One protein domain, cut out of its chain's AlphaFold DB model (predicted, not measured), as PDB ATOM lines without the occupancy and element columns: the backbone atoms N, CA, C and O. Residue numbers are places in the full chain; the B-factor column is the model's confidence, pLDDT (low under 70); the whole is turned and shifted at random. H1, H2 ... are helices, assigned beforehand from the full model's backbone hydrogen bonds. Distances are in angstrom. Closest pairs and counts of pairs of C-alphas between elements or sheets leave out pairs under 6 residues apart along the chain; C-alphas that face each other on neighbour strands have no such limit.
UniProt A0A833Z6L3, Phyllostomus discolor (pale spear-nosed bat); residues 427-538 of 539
ATOM      1  N   HIS A 427       6.555 -55.586 -30.652       84.62
ATOM      2  CA  HIS A 427       7.088 -54.843 -29.511       84.62
ATOM      3  C   HIS A 427       8.623 -54.790 -29.507       84.62
ATOM      4  O   HIS A 427       9.198 -53.718 -29.319       84.62
ATOM      5  N   CYS A 428       9.302 -55.911 -29.768       88.19
ATOM      6  CA  CYS A 428      10.762 -55.939 -29.871       88.19
ATOM      7  C   CYS A 428      11.258 -55.062 -31.028       88.19
ATOM      8  O   CYS A 428      12.192 -54.278 -30.852       88.19
ATOM      9  N   ARG A 429      10.593 -55.121 -32.191       89.62
ATOM     10  CA  ARG A 429      10.935 -54.288 -33.359       89.62
ATOM     11  C   ARG A 429      10.793 -52.793 -33.059       89.62
ATOM     12  O   ARG A 429      11.666 -52.007 -33.436       89.62
ATOM     13  N   LEU A 430       9.744 -52.403 -32.332       92.38
ATOM     14  CA  LEU A 430       9.551 -51.026 -31.873       92.38
ATOM     15  C   LEU A 430      10.663 -50.582 -30.916       92.38
ATOM     16  O   LEU A 430      11.198 -49.485 -31.082       92.38
ATOM     17  N   TYR A 431      11.058 -51.425 -29.956       94.38
ATOM     18  CA  TYR A 431      12.143 -51.104 -29.028       94.38
ATOM     19  C   TYR A 431      13.508 -50.996 -29.714       94.38
ATOM     20  O   TYR A 431      14.253 -50.068 -29.404       94.38
ATOM     21  N   PHE A 432      13.816 -51.857 -30.689       94.69
ATOM     22  CA  PHE A 432      15.005 -51.690 -31.531       94.69
ATOM     23  C   PHE A 432      14.992 -50.333 -32.248       94.69
ATOM     24  O   PHE A 432      15.971 -49.590 -32.192       94.69
ATOM     25  N   GLY A 433      13.870 -49.966 -32.877       93.38
ATOM     26  CA  GLY A 433      13.721 -48.670 -33.545       93.38
ATOM     27  C   GLY A 433      13.862 -47.476 -32.594       93.38
ATOM     28  O   GLY A 433      14.536 -46.495 -32.921       93.38
ATOM     29  N   ALA A 434      13.268 -47.557 -31.402       95.88
ATOM     30  CA  ALA A 434      13.387 -46.535 -30.367       95.88
ATOM     31  C   ALA A 434      14.829 -46.403 -29.853       95.88
ATOM     32  O   ALA A 434      15.306 -45.285 -29.655       95.88
ATOM     33  N   LEU A 435      15.538 -47.525 -29.696       96.44
ATOM     34  CA  LEU A 435      16.926 -47.551 -29.245       96.44
ATOM     35  C   LEU A 435      17.851 -46.867 -30.259       96.44
ATOM     36  O   LEU A 435      18.621 -45.994 -29.871       96.44
ATOM     37  N   PHE A 436      17.718 -47.166 -31.557       96.06
ATOM     38  CA  PHE A 436      18.499 -46.483 -32.596       96.06
ATOM     39  C   PHE A 436      18.240 -44.976 -32.634       96.06
ATOM     40  O   PHE A 436      19.180 -44.193 -32.753       96.06
ATOM     41  N   LYS A 437      16.978 -44.549 -32.490       95.81
ATOM     42  CA  LYS A 437      16.645 -43.117 -32.420       95.81
ATOM     43  C   LYS A 437      17.295 -42.450 -31.208       95.81
ATOM     44  O   LYS A 437      17.873 -41.376 -31.349       95.81
ATOM     45  N   ALA A 438      17.234 -43.084 -30.037       96.81
ATOM     46  CA  ALA A 438      17.851 -42.558 -28.822       96.81
ATOM     47  C   ALA A 438      19.380 -42.465 -28.948       96.81
ATOM     48  O   ALA A 438      19.955 -41.440 -28.588       96.81
ATOM     49  N   ILE A 439      20.027 -43.487 -29.518       95.50
ATOM     50  CA  ILE A 439      21.472 -43.497 -29.785       95.50
ATOM     51  C   ILE A 439      21.854 -42.397 -30.789       95.50
ATOM     52  O   ILE A 439      22.818 -41.673 -30.560       95.50
ATOM     53  N   GLY A 440      21.070 -42.186 -31.851       94.25
ATOM     54  CA  GLY A 440      21.325 -41.115 -32.823       94.25
ATOM     55  C   GLY A 440      21.207 -39.705 -32.225       94.25
ATOM     56  O   GLY A 440      22.041 -38.836 -32.498       94.25
ATOM     57  N   VAL A 441      20.216 -39.478 -31.355       94.75
ATOM     58  CA  VAL A 441      20.076 -38.216 -30.604       94.75
ATOM     59  C   VAL A 441      21.245 -38.031 -29.629       94.75
ATOM     60  O   VAL A 441      21.784 -36.929 -29.519       94.75
ATOM     61  N   PHE A 442      21.682 -39.112 -28.982       94.75
ATOM     62  CA  PHE A 442      22.830 -39.115 -28.081       94.75
ATOM     63  C   PHE A 442      24.153 -38.810 -28.795       94.75
ATOM     64  O   PHE A 442      24.890 -37.925 -28.374       94.75
ATOM     65  N   HIS A 443      24.434 -39.445 -29.932       93.31
ATOM     66  CA  HIS A 443      25.601 -39.107 -30.751       93.31
ATOM     67  C   HIS A 443      25.593 -37.651 -31.193       93.31
ATOM     68  O   HIS A 443      26.632 -36.989 -31.186       93.31
ATOM     69  N   SER A 444      24.414 -37.147 -31.557       90.81
ATOM     70  CA  SER A 444      24.265 -35.746 -31.922       90.81
ATOM     71  C   SER A 444      24.649 -34.846 -30.748       90.81
ATOM     72  O   SER A 444      25.459 -33.946 -30.934       90.81
ATOM     73  N   SER A 445      24.173 -35.088 -29.524       89.38
ATOM     74  CA  SER A 445      24.535 -34.215 -28.394       89.38
ATOM     75  C   SER A 445      26.018 -34.248 -28.031       89.38
ATOM     76  O   SER A 445      26.583 -33.198 -27.719       89.38
ATOM     77  N   LEU A 446      26.657 -35.419 -28.127       88.50
ATOM     78  CA  LEU A 446      28.085 -35.577 -27.862       88.50
ATOM     79  C   LEU A 446      28.936 -34.812 -28.882       88.50
ATOM     80  O   LEU A 446      29.884 -34.132 -28.498       88.50
ATOM     81  N   ARG A 447      28.564 -34.851 -30.170       85.06
ATOM     82  CA  ARG A 447      29.271 -34.121 -31.238       85.06
ATOM     83  C   ARG A 447      29.169 -32.605 -31.103       85.06
ATOM     84  O   ARG A 447      30.109 -31.904 -31.460       85.06
ATOM     85  N   HIS A 448      28.049 -32.101 -30.586       82.19
ATOM     86  CA  HIS A 448      27.843 -30.665 -30.379       82.19
ATOM     87  C   HIS A 448      28.382 -30.165 -29.024       82.19
ATOM     88  O   HIS A 448      28.138 -29.013 -28.676       82.19
ATOM     89  N   GLY A 449      29.089 -31.004 -28.250       75.50
ATOM     90  CA  GLY A 449      29.724 -30.599 -26.989       75.50
ATOM     91  C   GLY A 449      28.741 -30.097 -25.926       75.50
ATOM     92  O   GLY A 449      29.079 -29.207 -25.148       75.50
ATOM     93  N   GLN A 450      27.515 -30.631 -25.919       79.81
ATOM     94  CA  GLN A 450      26.431 -30.192 -25.031       79.81
ATOM     95  C   GLN A 450      26.803 -30.346 -23.543       79.81
ATOM     96  O   GLN A 450      27.706 -31.106 -23.180       79.81
ATOM     97  N   SER A 451      26.096 -29.622 -22.667       85.69
ATOM     98  CA  SER A 451      26.343 -29.674 -21.223       85.69
ATOM     99  C   SER A 451      26.130 -31.090 -20.654       85.69
ATOM    100  O   SER A 451      25.327 -31.862 -21.197       85.69
ATOM    101  N   PRO A 452      26.796 -31.439 -19.533       88.12
ATOM    102  CA  PRO A 452      26.644 -32.733 -18.867       88.12
ATOM    103  C   PRO A 452      25.202 -33.158 -18.639       88.12
ATOM    104  O   PRO A 452      24.848 -34.309 -18.871       88.12
ATOM    105  N   GLU A 453      24.337 -32.223 -18.262       90.56
ATOM    106  CA  GLU A 453      22.921 -32.476 -17.994       90.56
ATOM    107  C   GLU A 453      22.192 -33.104 -19.192       90.56
ATOM    108  O   GLU A 453      21.407 -34.043 -19.027       90.56
ATOM    109  N   ILE A 454      22.498 -32.635 -20.404       91.00
ATOM    110  CA  ILE A 454      21.805 -33.025 -21.633       91.00
ATOM    111  C   ILE A 454      22.233 -34.424 -22.066       91.00
ATOM    112  O   ILE A 454      21.382 -35.291 -22.291       91.00
ATOM    113  N   PHE A 455      23.541 -34.688 -22.139       92.44
ATOM    114  CA  PHE A 455      24.005 -36.015 -22.536       92.44
ATOM    115  C   PHE A 455      23.766 -37.061 -21.430       92.44
ATOM    116  O   PHE A 455      23.516 -38.222 -21.746       92.44
ATOM    117  N   ILE A 456      23.721 -36.684 -20.142       94.69
ATOM    118  CA  ILE A 456      23.273 -37.588 -19.064       94.69
ATOM    119  C   ILE A 456      21.812 -37.997 -19.279       94.69
ATOM    120  O   ILE A 456      21.488 -39.182 -19.177       94.69
ATOM    121  N   ALA A 457      20.919 -37.041 -19.559       95.00
ATOM    122  CA  ALA A 457      19.504 -37.331 -19.785       95.00
ATOM    123  C   ALA A 457      19.309 -38.283 -20.975       95.00
ATOM    124  O   ALA A 457      18.545 -39.247 -20.896       95.00
ATOM    125  N   GLN A 458      20.065 -38.068 -22.049       94.62
ATOM    126  CA  GLN A 458      20.022 -38.919 -23.233       94.62
ATOM    127  C   GLN A 458      20.665 -40.294 -23.006       94.62
ATOM    128  O   GLN A 458      20.098 -41.299 -23.425       94.62
ATOM    129  N   SER A 459      21.777 -40.379 -22.269       95.88
ATOM    130  CA  SER A 459      22.379 -41.660 -21.872       95.88
ATOM    131  C   SER A 459      21.405 -42.493 -21.030       95.88
ATOM    132  O   SER A 459      21.225 -43.682 -21.291       95.88
ATOM    133  N   LYS A 460      20.687 -41.866 -20.086       96.38
ATOM    134  CA  LYS A 460      19.625 -42.528 -19.309       96.38
ATOM    135  C   LYS A 460      18.495 -43.045 -20.198       96.38
ATOM    136  O   LYS A 460      18.020 -44.156 -19.974       96.38
ATOM    137  N   LEU A 461      18.080 -42.271 -21.201       96.81
ATOM    138  CA  LEU A 461      17.057 -42.689 -22.160       96.81
ATOM    139  C   LEU A 461      17.508 -43.918 -22.967       96.81
ATOM    140  O   LEU A 461      16.748 -44.879 -23.072       96.81
ATOM    141  N   VAL A 462      18.748 -43.919 -23.471       97.31
ATOM    142  CA  VAL A 462      19.346 -45.067 -24.178       97.31
ATOM    143  C   VAL A 462      19.367 -46.307 -23.280       97.31
ATOM    144  O   VAL A 462      18.905 -47.368 -23.697       97.31
ATOM    145  N   ILE A 463      19.826 -46.172 -22.030       97.25
ATOM    146  CA  ILE A 463      19.882 -47.279 -21.061       97.25
ATOM    147  C   ILE A 463      18.485 -47.816 -20.746       97.25
ATOM    148  O   ILE A 463      18.274 -49.026 -20.758       97.25
ATOM    149  N   MET A 464      17.514 -46.933 -20.509       97.12
ATOM    150  CA  MET A 464      16.139 -47.323 -20.200       97.12
ATOM    151  C   MET A 464      15.494 -48.101 -21.355       97.12
ATOM    152  O   MET A 464      14.876 -49.139 -21.125       97.12
ATOM    153  N   ILE A 465      15.624 -47.613 -22.592       97.06
ATOM    154  CA  ILE A 465      15.061 -48.290 -23.768       97.06
ATOM    155  C   ILE A 465      15.786 -49.618 -24.014       97.06
ATOM    156  O   ILE A 465      15.133 -50.628 -24.263       97.06
ATOM    157  N   GLY A 466      17.117 -49.633 -23.892       96.50
ATOM    158  CA  GLY A 466      17.926 -50.840 -24.042       96.50
ATOM    159  C   GLY A 466      17.569 -51.923 -23.024       96.50
ATOM    160  O   GLY A 466      17.432 -53.084 -23.398       96.50
ATOM    161  N   GLN A 467      17.329 -51.555 -21.763       95.75
ATOM    162  CA  GLN A 467      16.895 -52.509 -20.744       95.75
ATOM    163  C   GLN A 467      15.493 -53.055 -21.044       95.75
ATOM    164  O   GLN A 467      15.293 -54.263 -21.000       95.75
ATOM    165  N   LYS A 468      14.542 -52.197 -21.447       94.88
ATOM    166  CA  LYS A 468      13.200 -52.653 -21.858       94.88
ATOM    167  C   LYS A 468      13.240 -53.621 -23.040       94.88
ATOM    168  O   LYS A 468      12.442 -54.560 -23.084       94.88
ATOM    169  N   LEU A 469      14.151 -53.401 -23.990       94.62
ATOM    170  CA  LEU A 469      14.384 -54.318 -25.104       94.62
ATOM    171  C   LEU A 469      14.879 -55.680 -24.599       94.62
ATOM    172  O   LEU A 469      14.297 -56.697 -24.962       94.62
ATOM    173  N   VAL A 470      15.900 -55.695 -23.734       93.81
ATOM    174  CA  VAL A 470      16.434 -56.922 -23.116       93.81
ATOM    175  C   VAL A 470      15.338 -57.682 -22.370       93.81
ATOM    176  O   VAL A 470      15.145 -58.867 -22.625       93.81
ATOM    177  N   ASP A 471      14.572 -57.006 -21.515       91.62
ATOM    178  CA  ASP A 471      13.511 -57.634 -20.720       91.62
ATOM    179  C   ASP A 471      12.418 -58.247 -21.610       91.62
ATOM    180  O   ASP A 471      11.896 -59.326 -21.328       91.62
ATOM    181  N   THR A 472      12.077 -57.565 -22.708       89.69
ATOM    182  CA  THR A 472      11.077 -58.053 -23.668       89.69
ATOM    183  C   THR A 472      11.602 -59.268 -24.435       89.69
ATOM    184  O   THR A 472      10.893 -60.266 -24.527       89.69
ATOM    185  N   LEU A 473      12.858 -59.239 -24.893       88.12
ATOM    186  CA  LEU A 473      13.500 -60.369 -25.571       88.12
ATOM    187  C   LEU A 473      13.634 -61.596 -24.658       88.12
ATOM    188  O   LEU A 473      13.341 -62.712 -25.084       88.12
ATOM    189  N   CYS A 474      14.021 -61.413 -23.394       85.75
ATOM    190  CA  CYS A 474      14.112 -62.504 -22.419       85.75
ATOM    191  C   CYS A 474      12.739 -63.123 -22.118       85.75
ATOM    192  O   CYS A 474      12.624 -64.341 -22.001       85.75
ATOM    193  N   ARG A 475      11.684 -62.303 -22.032       83.81
ATOM    194  CA  ARG A 475      10.315 -62.785 -21.798       83.81
ATOM    195  C   ARG A 475       9.751 -63.552 -22.996       83.81
ATOM    196  O   ARG A 475       9.101 -64.572 -22.812       83.81
ATOM    197  N   GLU A 476      10.004 -63.089 -24.217       76.81
ATOM    198  CA  GLU A 476       9.478 -63.719 -25.441       76.81
ATOM    199  C   GLU A 476      10.213 -65.013 -25.837       76.81
ATOM    200  O   GLU A 476       9.716 -65.781 -26.659       76.81
ATOM    201  N   THR A 477      11.378 -65.294 -25.246       73.75
ATOM    202  CA  THR A 477      12.214 -66.462 -25.584       73.75
ATOM    203  C   THR A 477      12.081 -67.656 -24.657       73.75
ATOM    204  O   THR A 477      12.722 -68.689 -24.881       73.75
ATOM    205  N   GLN A 478      11.211 -67.567 -23.653       61.78
ATOM    206  CA  GLN A 478      10.944 -68.668 -22.730       61.78
ATOM    207  C   GLN A 478      10.465 -69.937 -23.479       61.78
ATOM    208  O   GLN A 478      10.828 -71.049 -23.095       61.78
ATOM    209  N   ASP A 479       9.821 -69.769 -24.641       56.94
ATOM    210  CA  ASP A 479       9.099 -70.802 -25.404       56.94
ATOM    211  C   ASP A 479       9.809 -71.315 -26.692       56.94
ATOM    212  O   ASP A 479       9.169 -71.900 -27.560       56.94
ATOM    213  N   ARG A 480      11.116 -71.055 -26.928       62.12
ATOM    214  CA  ARG A 480      11.740 -71.360 -28.251       62.12
ATOM    215  C   ARG A 480      13.137 -71.993 -28.240       62.12
ATOM    216  O   ARG A 480      13.967 -71.695 -27.388       62.12
ATOM    217  N   ASP A 481      13.429 -72.776 -29.286       60.25
ATOM    218  CA  ASP A 481      14.734 -73.405 -29.593       60.25
ATOM    219  C   ASP A 481      15.904 -72.408 -29.753       60.25
ATOM    220  O   ASP A 481      17.066 -72.797 -29.690       60.25
ATOM    221  N   VAL A 482      15.615 -71.115 -29.943       68.94
ATOM    222  CA  VAL A 482      16.599 -70.040 -30.212       68.94
ATOM    223  C   VAL A 482      16.984 -69.264 -28.937       68.94
ATOM    224  O   VAL A 482      17.627 -68.216 -28.974       68.94
ATOM    225  N   ARG A 483      16.580 -69.783 -27.770       75.31
ATOM    226  CA  ARG A 483      16.750 -69.144 -26.458       75.31
ATOM    227  C   ARG A 483      18.205 -68.814 -26.140       75.31
ATOM    228  O   ARG A 483      18.481 -67.725 -25.658       75.31
ATOM    229  N   ASN A 484      19.141 -69.716 -26.426       78.12
ATOM    230  CA  ASN A 484      20.546 -69.524 -26.051       78.12
ATOM    231  C   ASN A 484      21.211 -68.372 -26.818       78.12
ATOM    232  O   ASN A 484      21.979 -67.615 -26.228       78.12
ATOM    233  N   GLU A 485      20.891 -68.198 -28.101       80.19
ATOM    234  CA  GLU A 485      21.433 -67.109 -28.923       80.19
ATOM    235  C   GLU A 485      20.867 -65.754 -28.489       80.19
ATOM    236  O   GLU A 485      21.614 -64.790 -28.318       80.19
ATOM    237  N   ILE A 486      19.563 -65.697 -28.205       85.31
ATOM    238  CA  ILE A 486      18.911 -64.471 -27.733       85.31
ATOM    239  C   ILE A 486      19.361 -64.118 -26.311       85.31
ATOM    240  O   ILE A 486      19.606 -62.945 -26.024       85.31
ATOM    241  N   LEU A 487      19.541 -65.101 -25.425       84.44
ATOM    242  CA  LEU A 487      20.101 -64.881 -24.087       84.44
ATOM    243  C   LEU A 487      21.559 -64.412 -24.149       84.44
ATOM    244  O   LEU A 487      21.940 -63.499 -23.416       84.44
ATOM    245  N   CYS A 488      22.370 -64.987 -25.040       85.88
ATOM    246  CA  CYS A 488      23.752 -64.558 -25.245       85.88
ATOM    247  C   CYS A 488      23.815 -63.110 -25.765       85.88
ATOM    248  O   CYS A 488      24.477 -62.261 -25.161       85.88
ATOM    249  N   GLY A 489      23.054 -62.791 -26.818       88.38
ATOM    250  CA  GLY A 489      23.004 -61.445 -27.392       88.38
ATOM    251  C   GLY A 489      22.408 -60.400 -26.442       88.38
ATOM    252  O   GLY A 489      22.946 -59.301 -26.309       88.38
ATOM    253  N   SER A 490      21.357 -60.738 -25.691       91.88
ATOM    254  CA  SER A 490      20.771 -59.836 -24.686       91.88
ATOM    255  C   SER A 490      21.700 -59.598 -23.487       91.88
ATOM    256  O   SER A 490      21.793 -58.471 -22.995       91.88
ATOM    257  N   SER A 491      22.469 -60.608 -23.067       92.75
ATOM    258  CA  SER A 491      23.505 -60.463 -22.032       92.75
ATOM    259  C   SER A 491      24.652 -59.558 -22.492       92.75
ATOM    260  O   SER A 491      25.140 -58.718 -21.724       92.75
ATOM    261  N   HIS A 492      25.062 -59.677 -23.758       94.50
ATOM    262  CA  HIS A 492      26.064 -58.793 -24.344       94.50
ATOM    263  C   HIS A 492      25.547 -57.352 -24.456       94.50
ATOM    264  O   HIS A 492      26.231 -56.416 -24.042       94.50
ATOM    265  N   LEU A 493      24.298 -57.171 -24.899       95.38
ATOM    266  CA  LEU A 493      23.633 -55.868 -24.929       95.38
ATOM    267  C   LEU A 493      23.594 -55.225 -23.531       95.38
ATOM    268  O   LEU A 493      23.974 -54.067 -23.382       95.38
ATOM    269  N   CYS A 494      23.235 -55.983 -22.489       96.00
ATOM    270  CA  CYS A 494      23.249 -55.503 -21.102       96.00
ATOM    271  C   CYS A 494      24.650 -55.045 -20.653       96.00
ATOM    272  O   CYS A 494      24.791 -54.035 -19.961       96.00
ATOM    273  N   SER A 495      25.701 -55.754 -21.073       97.00
ATOM    274  CA  SER A 495      27.088 -55.386 -20.765       97.00
ATOM    275  C   SER A 495      27.490 -54.066 -21.431       97.00
ATOM    276  O   SER A 495      28.077 -53.207 -20.776       97.00
ATOM    277  N   LEU A 496      27.089 -53.845 -22.686       97.06
ATOM    278  CA  LEU A 496      27.320 -52.577 -23.390       97.06
ATOM    279  C   LEU A 496      26.555 -51.409 -22.753       97.06
ATOM    280  O   LEU A 496      27.108 -50.322 -22.609       97.06
ATOM    281  N   LEU A 497      25.320 -51.625 -22.287       97.25
ATOM    282  CA  LEU A 497      24.562 -50.601 -21.551       97.25
ATOM    283  C   LEU A 497      25.247 -50.209 -20.230       97.25
ATOM    284  O   LEU A 497      25.269 -49.032 -19.867       97.25
ATOM    285  N   LYS A 498      25.843 -51.177 -19.521       97.56
ATOM    286  CA  LYS A 498      26.639 -50.914 -18.310       97.56
ATOM    287  C   LYS A 498      27.899 -50.113 -18.631       97.56
ATOM    288  O   LYS A 498      28.177 -49.133 -17.941       97.56
ATOM    289  N   ASN A 499      28.629 -50.489 -19.681       96.81
ATOM    290  CA  ASN A 499      29.818 -49.755 -20.112       96.81
ATOM    291  C   ASN A 499      29.474 -48.320 -20.513       96.81
ATOM    292  O   ASN A 499      30.166 -47.395 -20.093       96.81
ATOM    293  N   LEU A 500      28.360 -48.122 -21.223       96.88
ATOM    294  CA  LEU A 500      27.849 -46.796 -21.552       96.88
ATOM    295  C   LEU A 500      27.583 -45.971 -20.284       96.88
ATOM    296  O   LEU A 500      28.024 -44.830 -20.198       96.88
ATOM    297  N   ALA A 501      26.924 -46.539 -19.268       97.44
ATOM    298  CA  ALA A 501      26.664 -45.845 -18.004       97.44
ATOM    299  C   ALA A 501      27.959 -45.436 -17.272       97.44
ATOM    300  O   ALA A 501      28.061 -44.323 -16.746       97.44
ATOM    301  N   LEU A 502      28.956 -46.327 -17.249       96.81
ATOM    302  CA  LEU A 502      30.265 -46.064 -16.647       96.81
ATOM    303  C   LEU A 502      31.040 -44.992 -17.419       96.81
ATOM    304  O   LEU A 502      31.596 -44.083 -16.804       96.81
ATOM    305  N   ALA A 503      31.029 -45.060 -18.751       94.94
ATOM    306  CA  ALA A 503      31.643 -44.061 -19.611       94.94
ATOM    307  C   ALA A 503      30.959 -42.694 -19.456       94.94
ATOM    308  O   ALA A 503      31.650 -41.684 -19.367       94.94
ATOM    309  N   THR A 504      29.627 -42.652 -19.318       95.06
ATOM    310  CA  THR A 504      28.886 -41.411 -19.042       95.06
ATOM    311  C   THR A 504      29.325 -40.819 -17.714       95.06
ATOM    312  O   THR A 504      29.654 -39.638 -17.649       95.06
ATOM    313  N   LYS A 505      29.406 -41.630 -16.651       96.31
ATOM    314  CA  LYS A 505      29.913 -41.171 -15.351       96.31
ATOM    315  C   LYS A 505      31.333 -40.611 -15.472       96.31
ATOM    316  O   LYS A 505      31.614 -39.554 -14.915       96.31
ATOM    317  N   HIS A 506      32.215 -41.305 -16.189       94.69
ATOM    318  CA  HIS A 506      33.593 -40.863 -16.388       94.69
ATOM    319  C   HIS A 506      33.669 -39.529 -17.150       94.69
ATOM    320  O   HIS A 506      34.358 -38.614 -16.703       94.69
ATOM    321  N   ALA A 507      32.903 -39.387 -18.234       93.38
ATOM    322  CA  ALA A 507      32.832 -38.164 -19.028       93.38
ATOM    323  C   ALA A 507      32.309 -36.964 -18.230       93.38
ATOM    324  O   ALA A 507      32.792 -35.854 -18.421       93.38
ATOM    325  N   VAL A 508      31.362 -37.180 -17.311       94.38
ATOM    326  CA  VAL A 508      30.843 -36.125 -16.422       94.38
ATOM    327  C   VAL A 508      31.895 -35.675 -15.413       94.38
ATOM    328  O   VAL A 508      32.063 -34.478 -15.207       94.38
ATOM    329  N   LEU A 509      32.609 -36.616 -14.787       93.69
ATOM    330  CA  LEU A 509      33.621 -36.297 -13.773       93.69
ATOM    331  C   LEU A 509      34.810 -35.523 -14.347       93.69
ATOM    332  O   LEU A 509      35.392 -34.706 -13.644       93.69
ATOM    333  N   GLN A 510      35.150 -35.786 -15.606       91.06
ATOM    334  CA  GLN A 510      36.267 -35.151 -16.300       91.06
ATOM    335  C   GLN A 510      35.820 -34.013 -17.226       91.06
ATOM    336  O   GLN A 510      36.588 -33.588 -18.085       91.06
ATOM    337  N   TYR A 511      34.577 -33.538 -17.114       89.44
ATOM    338  CA  TYR A 511      34.060 -32.524 -18.027       89.44
ATOM    339  C   TYR A 511      34.693 -31.144 -17.759       89.44
ATOM    340  O   TYR A 511      34.712 -30.710 -16.606       89.44
ATOM    341  N   PRO A 512      35.120 -30.396 -18.797       86.12
ATOM    342  CA  PRO A 512      35.166 -30.766 -20.215       86.12
ATOM    343  C   PRO A 512      36.489 -31.471 -20.581       86.12
ATOM    344  O   PRO A 512      37.550 -30.853 -20.562       86.12
ATOM    345  N   SER A 513      36.428 -32.746 -20.982       89.69
ATOM    346  CA  SER A 513      37.578 -33.494 -21.514       89.69
ATOM    347  C   SER A 513      37.213 -34.143 -22.853       89.69
ATOM    348  O   SER A 513      36.286 -34.963 -22.896       89.69
ATOM    349  N   PRO A 514      37.920 -33.811 -23.953       88.19
ATOM    350  CA  PRO A 514      37.638 -34.384 -25.268       88.19
ATOM    351  C   PRO A 514      37.954 -35.883 -25.321       88.19
ATOM    352  O   PRO A 514      37.264 -36.629 -26.006       88.19
ATOM    353  N   GLU A 515      38.945 -36.344 -24.556       90.19
ATOM    354  CA  GLU A 515      39.309 -37.761 -24.462       90.19
ATOM    355  C   GLU A 515      38.202 -38.574 -23.779       90.19
ATOM    356  O   GLU A 515      37.808 -39.635 -24.267       90.19
ATOM    357  N   ALA A 516      37.636 -38.049 -22.686       91.38
ATOM    358  CA  ALA A 516      36.562 -38.717 -21.955       91.38
ATOM    359  C   ALA A 516      35.246 -38.751 -22.757       91.38
ATOM    360  O   ALA A 516      34.535 -39.759 -22.742       91.38
ATOM    361  N   LEU A 517      34.943 -37.682 -23.506       91.56
ATOM    362  CA  LEU A 517      33.819 -37.648 -24.448       91.56
ATOM    363  C   LEU A 517      34.039 -38.588 -25.644       91.56
ATOM    364  O   LEU A 517      33.102 -39.267 -26.056       91.56
ATOM    365  N   GLY A 518      35.270 -38.688 -26.156       91.38
ATOM    366  CA  GLY A 518      35.636 -39.637 -27.209       91.38
ATOM    367  C   GLY A 518      35.468 -41.095 -26.770       91.38
ATOM    368  O   GLY A 518      34.904 -41.901 -27.508       91.38
ATOM    369  N   HIS A 519      35.861 -41.428 -25.536       93.38
ATOM    370  CA  HIS A 519      35.620 -42.755 -24.961       93.38
ATOM    371  C   HIS A 519      34.120 -43.061 -24.823       93.38
ATOM    372  O   HIS A 519      33.669 -44.153 -25.165       93.38
ATOM    373  N   LEU A 520      33.324 -42.091 -24.362       95.00
ATOM    374  CA  LEU A 520      31.866 -42.225 -24.294       95.00
ATOM    375  C   LEU A 520      31.238 -42.442 -25.678       95.00
ATOM    376  O   LEU A 520      30.353 -43.284 -25.830       95.00
ATOM    377  N   GLN A 521      31.721 -41.724 -26.690       94.50
ATOM    378  CA  GLN A 521      31.270 -41.903 -28.064       94.50
ATOM    379  C   GLN A 521      31.612 -43.305 -28.593       94.50
ATOM    380  O   GLN A 521      30.749 -43.947 -29.189       94.50
ATOM    381  N   ALA A 522      32.819 -43.810 -28.325       94.88
ATOM    382  CA  ALA A 522      33.230 -45.149 -28.742       94.88
ATOM    383  C   ALA A 522      32.355 -46.254 -28.121       94.88
ATOM    384  O   ALA A 522      32.001 -47.221 -28.797       94.88
ATOM    385  N   GLU A 523      31.960 -46.121 -26.851       95.75
ATOM    386  CA  GLU A 523      31.039 -47.076 -26.214       95.75
ATOM    387  C   GLU A 523      29.620 -47.008 -26.805       95.75
ATOM    388  O   GLU A 523      28.972 -48.044 -26.975       95.75
ATOM    389  N   ALA A 524      29.145 -45.818 -27.182       95.12
ATOM    390  CA  ALA A 524      27.871 -45.669 -27.883       95.12
ATOM    391  C   ALA A 524      27.898 -46.287 -29.295       95.12
ATOM    392  O   ALA A 524      26.941 -46.959 -29.680       95.12
ATOM    393  N   GLU A 525      29.013 -46.159 -30.021       95.94
ATOM    394  CA  GLU A 525      29.206 -46.785 -31.338       95.94
ATOM    395  C   GLU A 525      29.211 -48.318 -31.239       95.94
ATOM    396  O   GLU A 525      28.534 -48.993 -32.019       95.94
ATOM    397  N   LYS A 526      29.898 -48.882 -30.234       95.62
ATOM    398  CA  LYS A 526      29.863 -50.330 -29.954       95.62
ATOM    399  C   LYS A 526      28.445 -50.813 -29.654       95.62
ATOM    400  O   LYS A 526      28.023 -51.843 -30.183       95.62
ATOM    401  N   LEU A 527      27.700 -50.066 -28.832       96.25
ATOM    402  CA  LEU A 527      26.302 -50.363 -28.524       96.25
ATOM    403  C   LEU A 527      25.440 -50.370 -29.790       96.25
ATOM    404  O   LEU A 527      24.652 -51.295 -29.992       96.25
ATOM    405  N   GLU A 528      25.598 -49.372 -30.655       95.94
ATOM    406  CA  GLU A 528      24.851 -49.273 -31.907       95.94
ATOM    407  C   GLU A 528      25.169 -50.430 -32.861       95.94
ATOM    408  O   GLU A 528      24.260 -51.059 -33.410       95.94
ATOM    409  N   GLN A 529      26.457 -50.736 -33.038       95.62
ATOM    410  CA  GLN A 529      26.922 -51.805 -33.916       95.62
ATOM    411  C   GLN A 529      26.389 -53.162 -33.461       95.62
ATOM    412  O   GLN A 529      25.805 -53.887 -34.267       95.62
ATOM    413  N   HIS A 530      26.527 -53.474 -32.172       94.56
ATOM    414  CA  HIS A 530      26.003 -54.714 -31.619       94.56
ATOM    415  C   HIS A 530      24.477 -54.777 -31.732       94.56
ATOM    416  O   HIS A 530      23.937 -55.795 -32.144       94.56
ATOM    417  N   THR A 531      23.761 -53.686 -31.440       93.88
ATOM    418  CA  THR A 531      22.293 -53.641 -31.567       93.88
ATOM    419  C   THR A 531      21.846 -53.907 -33.009       93.88
ATOM    420  O   THR A 531      20.853 -54.596 -33.233       93.88
ATOM    421  N   ARG A 532      22.587 -53.401 -34.004       93.81
ATOM    422  CA  ARG A 532      22.320 -53.635 -35.430       93.81
ATOM    423  C   ARG A 532      22.595 -55.078 -35.842       93.81
ATOM    424  O   ARG A 532      21.763 -55.667 -36.524       93.81
ATOM    425  N   GLN A 533      23.719 -55.644 -35.406       91.81
ATOM    426  CA  GLN A 533      24.053 -57.051 -35.646       91.81
ATOM    427  C   GLN A 533      23.026 -57.976 -34.998       91.81
ATOM    428  O   GLN A 533      22.483 -58.851 -35.661       91.81
ATOM    429  N   PHE A 534      22.697 -57.720 -33.735       90.25
ATOM    430  CA  PHE A 534      21.750 -58.515 -32.971       90.25
ATOM    431  C   PHE A 534      20.337 -58.449 -33.555       90.25
ATOM    432  O   PHE A 534      19.650 -59.460 -33.631       90.25
ATOM    433  N   ARG A 535      19.909 -57.285 -34.052       89.81
ATOM    434  CA  ARG A 535      18.657 -57.189 -34.807       89.81
ATOM    435  C   ARG A 535      18.703 -58.021 -36.091       89.81
ATOM    436  O   ARG A 535      17.747 -58.729 -36.365       89.81
ATOM    437  N   GLY A 536      19.801 -57.957 -36.847       86.31
ATOM    438  CA  GLY A 536      19.964 -58.710 -38.094       86.31
ATOM    439  C   GLY A 536      20.038 -60.226 -37.906       86.31
ATOM    440  O   GLY A 536      19.641 -60.957 -38.797       86.31
ATOM    441  N   THR A 537      20.498 -60.714 -36.750       83.31
ATOM    442  CA  THR A 537      20.442 -62.151 -36.417       83.31
ATOM    443  C   THR A 537      19.037 -62.635 -36.056       83.31
ATOM    444  O   THR A 537      18.808 -63.838 -35.972       83.31
ATOM    445  N   LEU A 538      18.109 -61.713 -35.790       78.00
ATOM    446  CA  LEU A 538      16.760 -62.009 -35.313       78.00
ATOM    447  C   LEU A 538      15.666 -61.698 -36.344       78.00
ATOM    448  O   LEU A 538      14.508 -61.977 -36.063       78.00
TER     449      LEU A 538
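What this domain is: This is residues 427 to 538 of the 539 residues of a protein of Phyllostomus discolor (pale spear-nosed bat) (UniProt A0A833Z6L3). What would one see first in this model? Four long helices stand side by side as an up-and-down bundle, H1, H2, H3 and H4 set round one long axis like the four corners of a square, each running against the one before it. The links H1 to H2 and H3 to H4 turn at one end of the bundle, and the link H2 to H3 turns at the other. What is it made of, and how large is it? The printed part has 112 residues with four named helices, in the order H1, H2, H3, H4, and no named strand; the class is all helix. It is compact, with a radius of gyration of the C-alphas of 14.5 A, and its outline is a rod of 48 by 20 by 19 A.

How they stand to each other: How does the first helix stand to the next? H1, residues 427 to 447, and H2, residues 452 to 476, form a helical hairpin and touch at a shallow tilt of 19 degrees, opposite ways. Their closest C-alphas, those of Ala 438 and Val 462, are 5.5 A apart. How does the bundle go on? H3, residues 483 to 509, forms a hairpin with H2 at a shallow tilt of 12 degrees, the closest C-alphas being those of Val 470 and Ser 490, 5.5 A apart. H4, residues 514 to 536, forms a hairpin with H3 at a shallow tilt of 15 degrees, the closest C-alphas being those of Ala 507 and Ala 516, 4.8 A apart. How do the first and last helices stand, and which pairs are near each other or apart? H1 and H4 touch at a shallow tilt of 21 degrees, opposite ways, with the closest C-alphas, those of His 443 and Gln 521, 6.9 A apart. H2 and H4 are near each other, and H1 and H3 are apart. What do the backbones show? In H1, H2, H3 and H4 every O i to N i+4 pair is within hydrogen-bond range.

Where its parts are: Where does the first helix begin? H1 begins at C-alpha 427, at (7.088, -54.843, -29.511), and is 30.4 A long from first to last C-alpha. How long are the others, and where does the last one end? H2 is 36.0 A, H3 39.0 A and H4 32.7 A long. H4 ends at C-alpha 536, at (19.964, -58.710, -38.094).

The domain as a whole: How far does it reach? The two C-alphas farthest apart, those of Asp 481 and Pro 512, are 48.2 A apart. Is the printed part unbroken, and are its links long? The printed part has no cut. The links H1 to H2 and H3 to H4 are tight, with 4 residues each, and H2 to H3 is short, with 6. Where is confidence low? The mean pLDDT of the printed part is 90.3, and residues 478 to 482 are under 70.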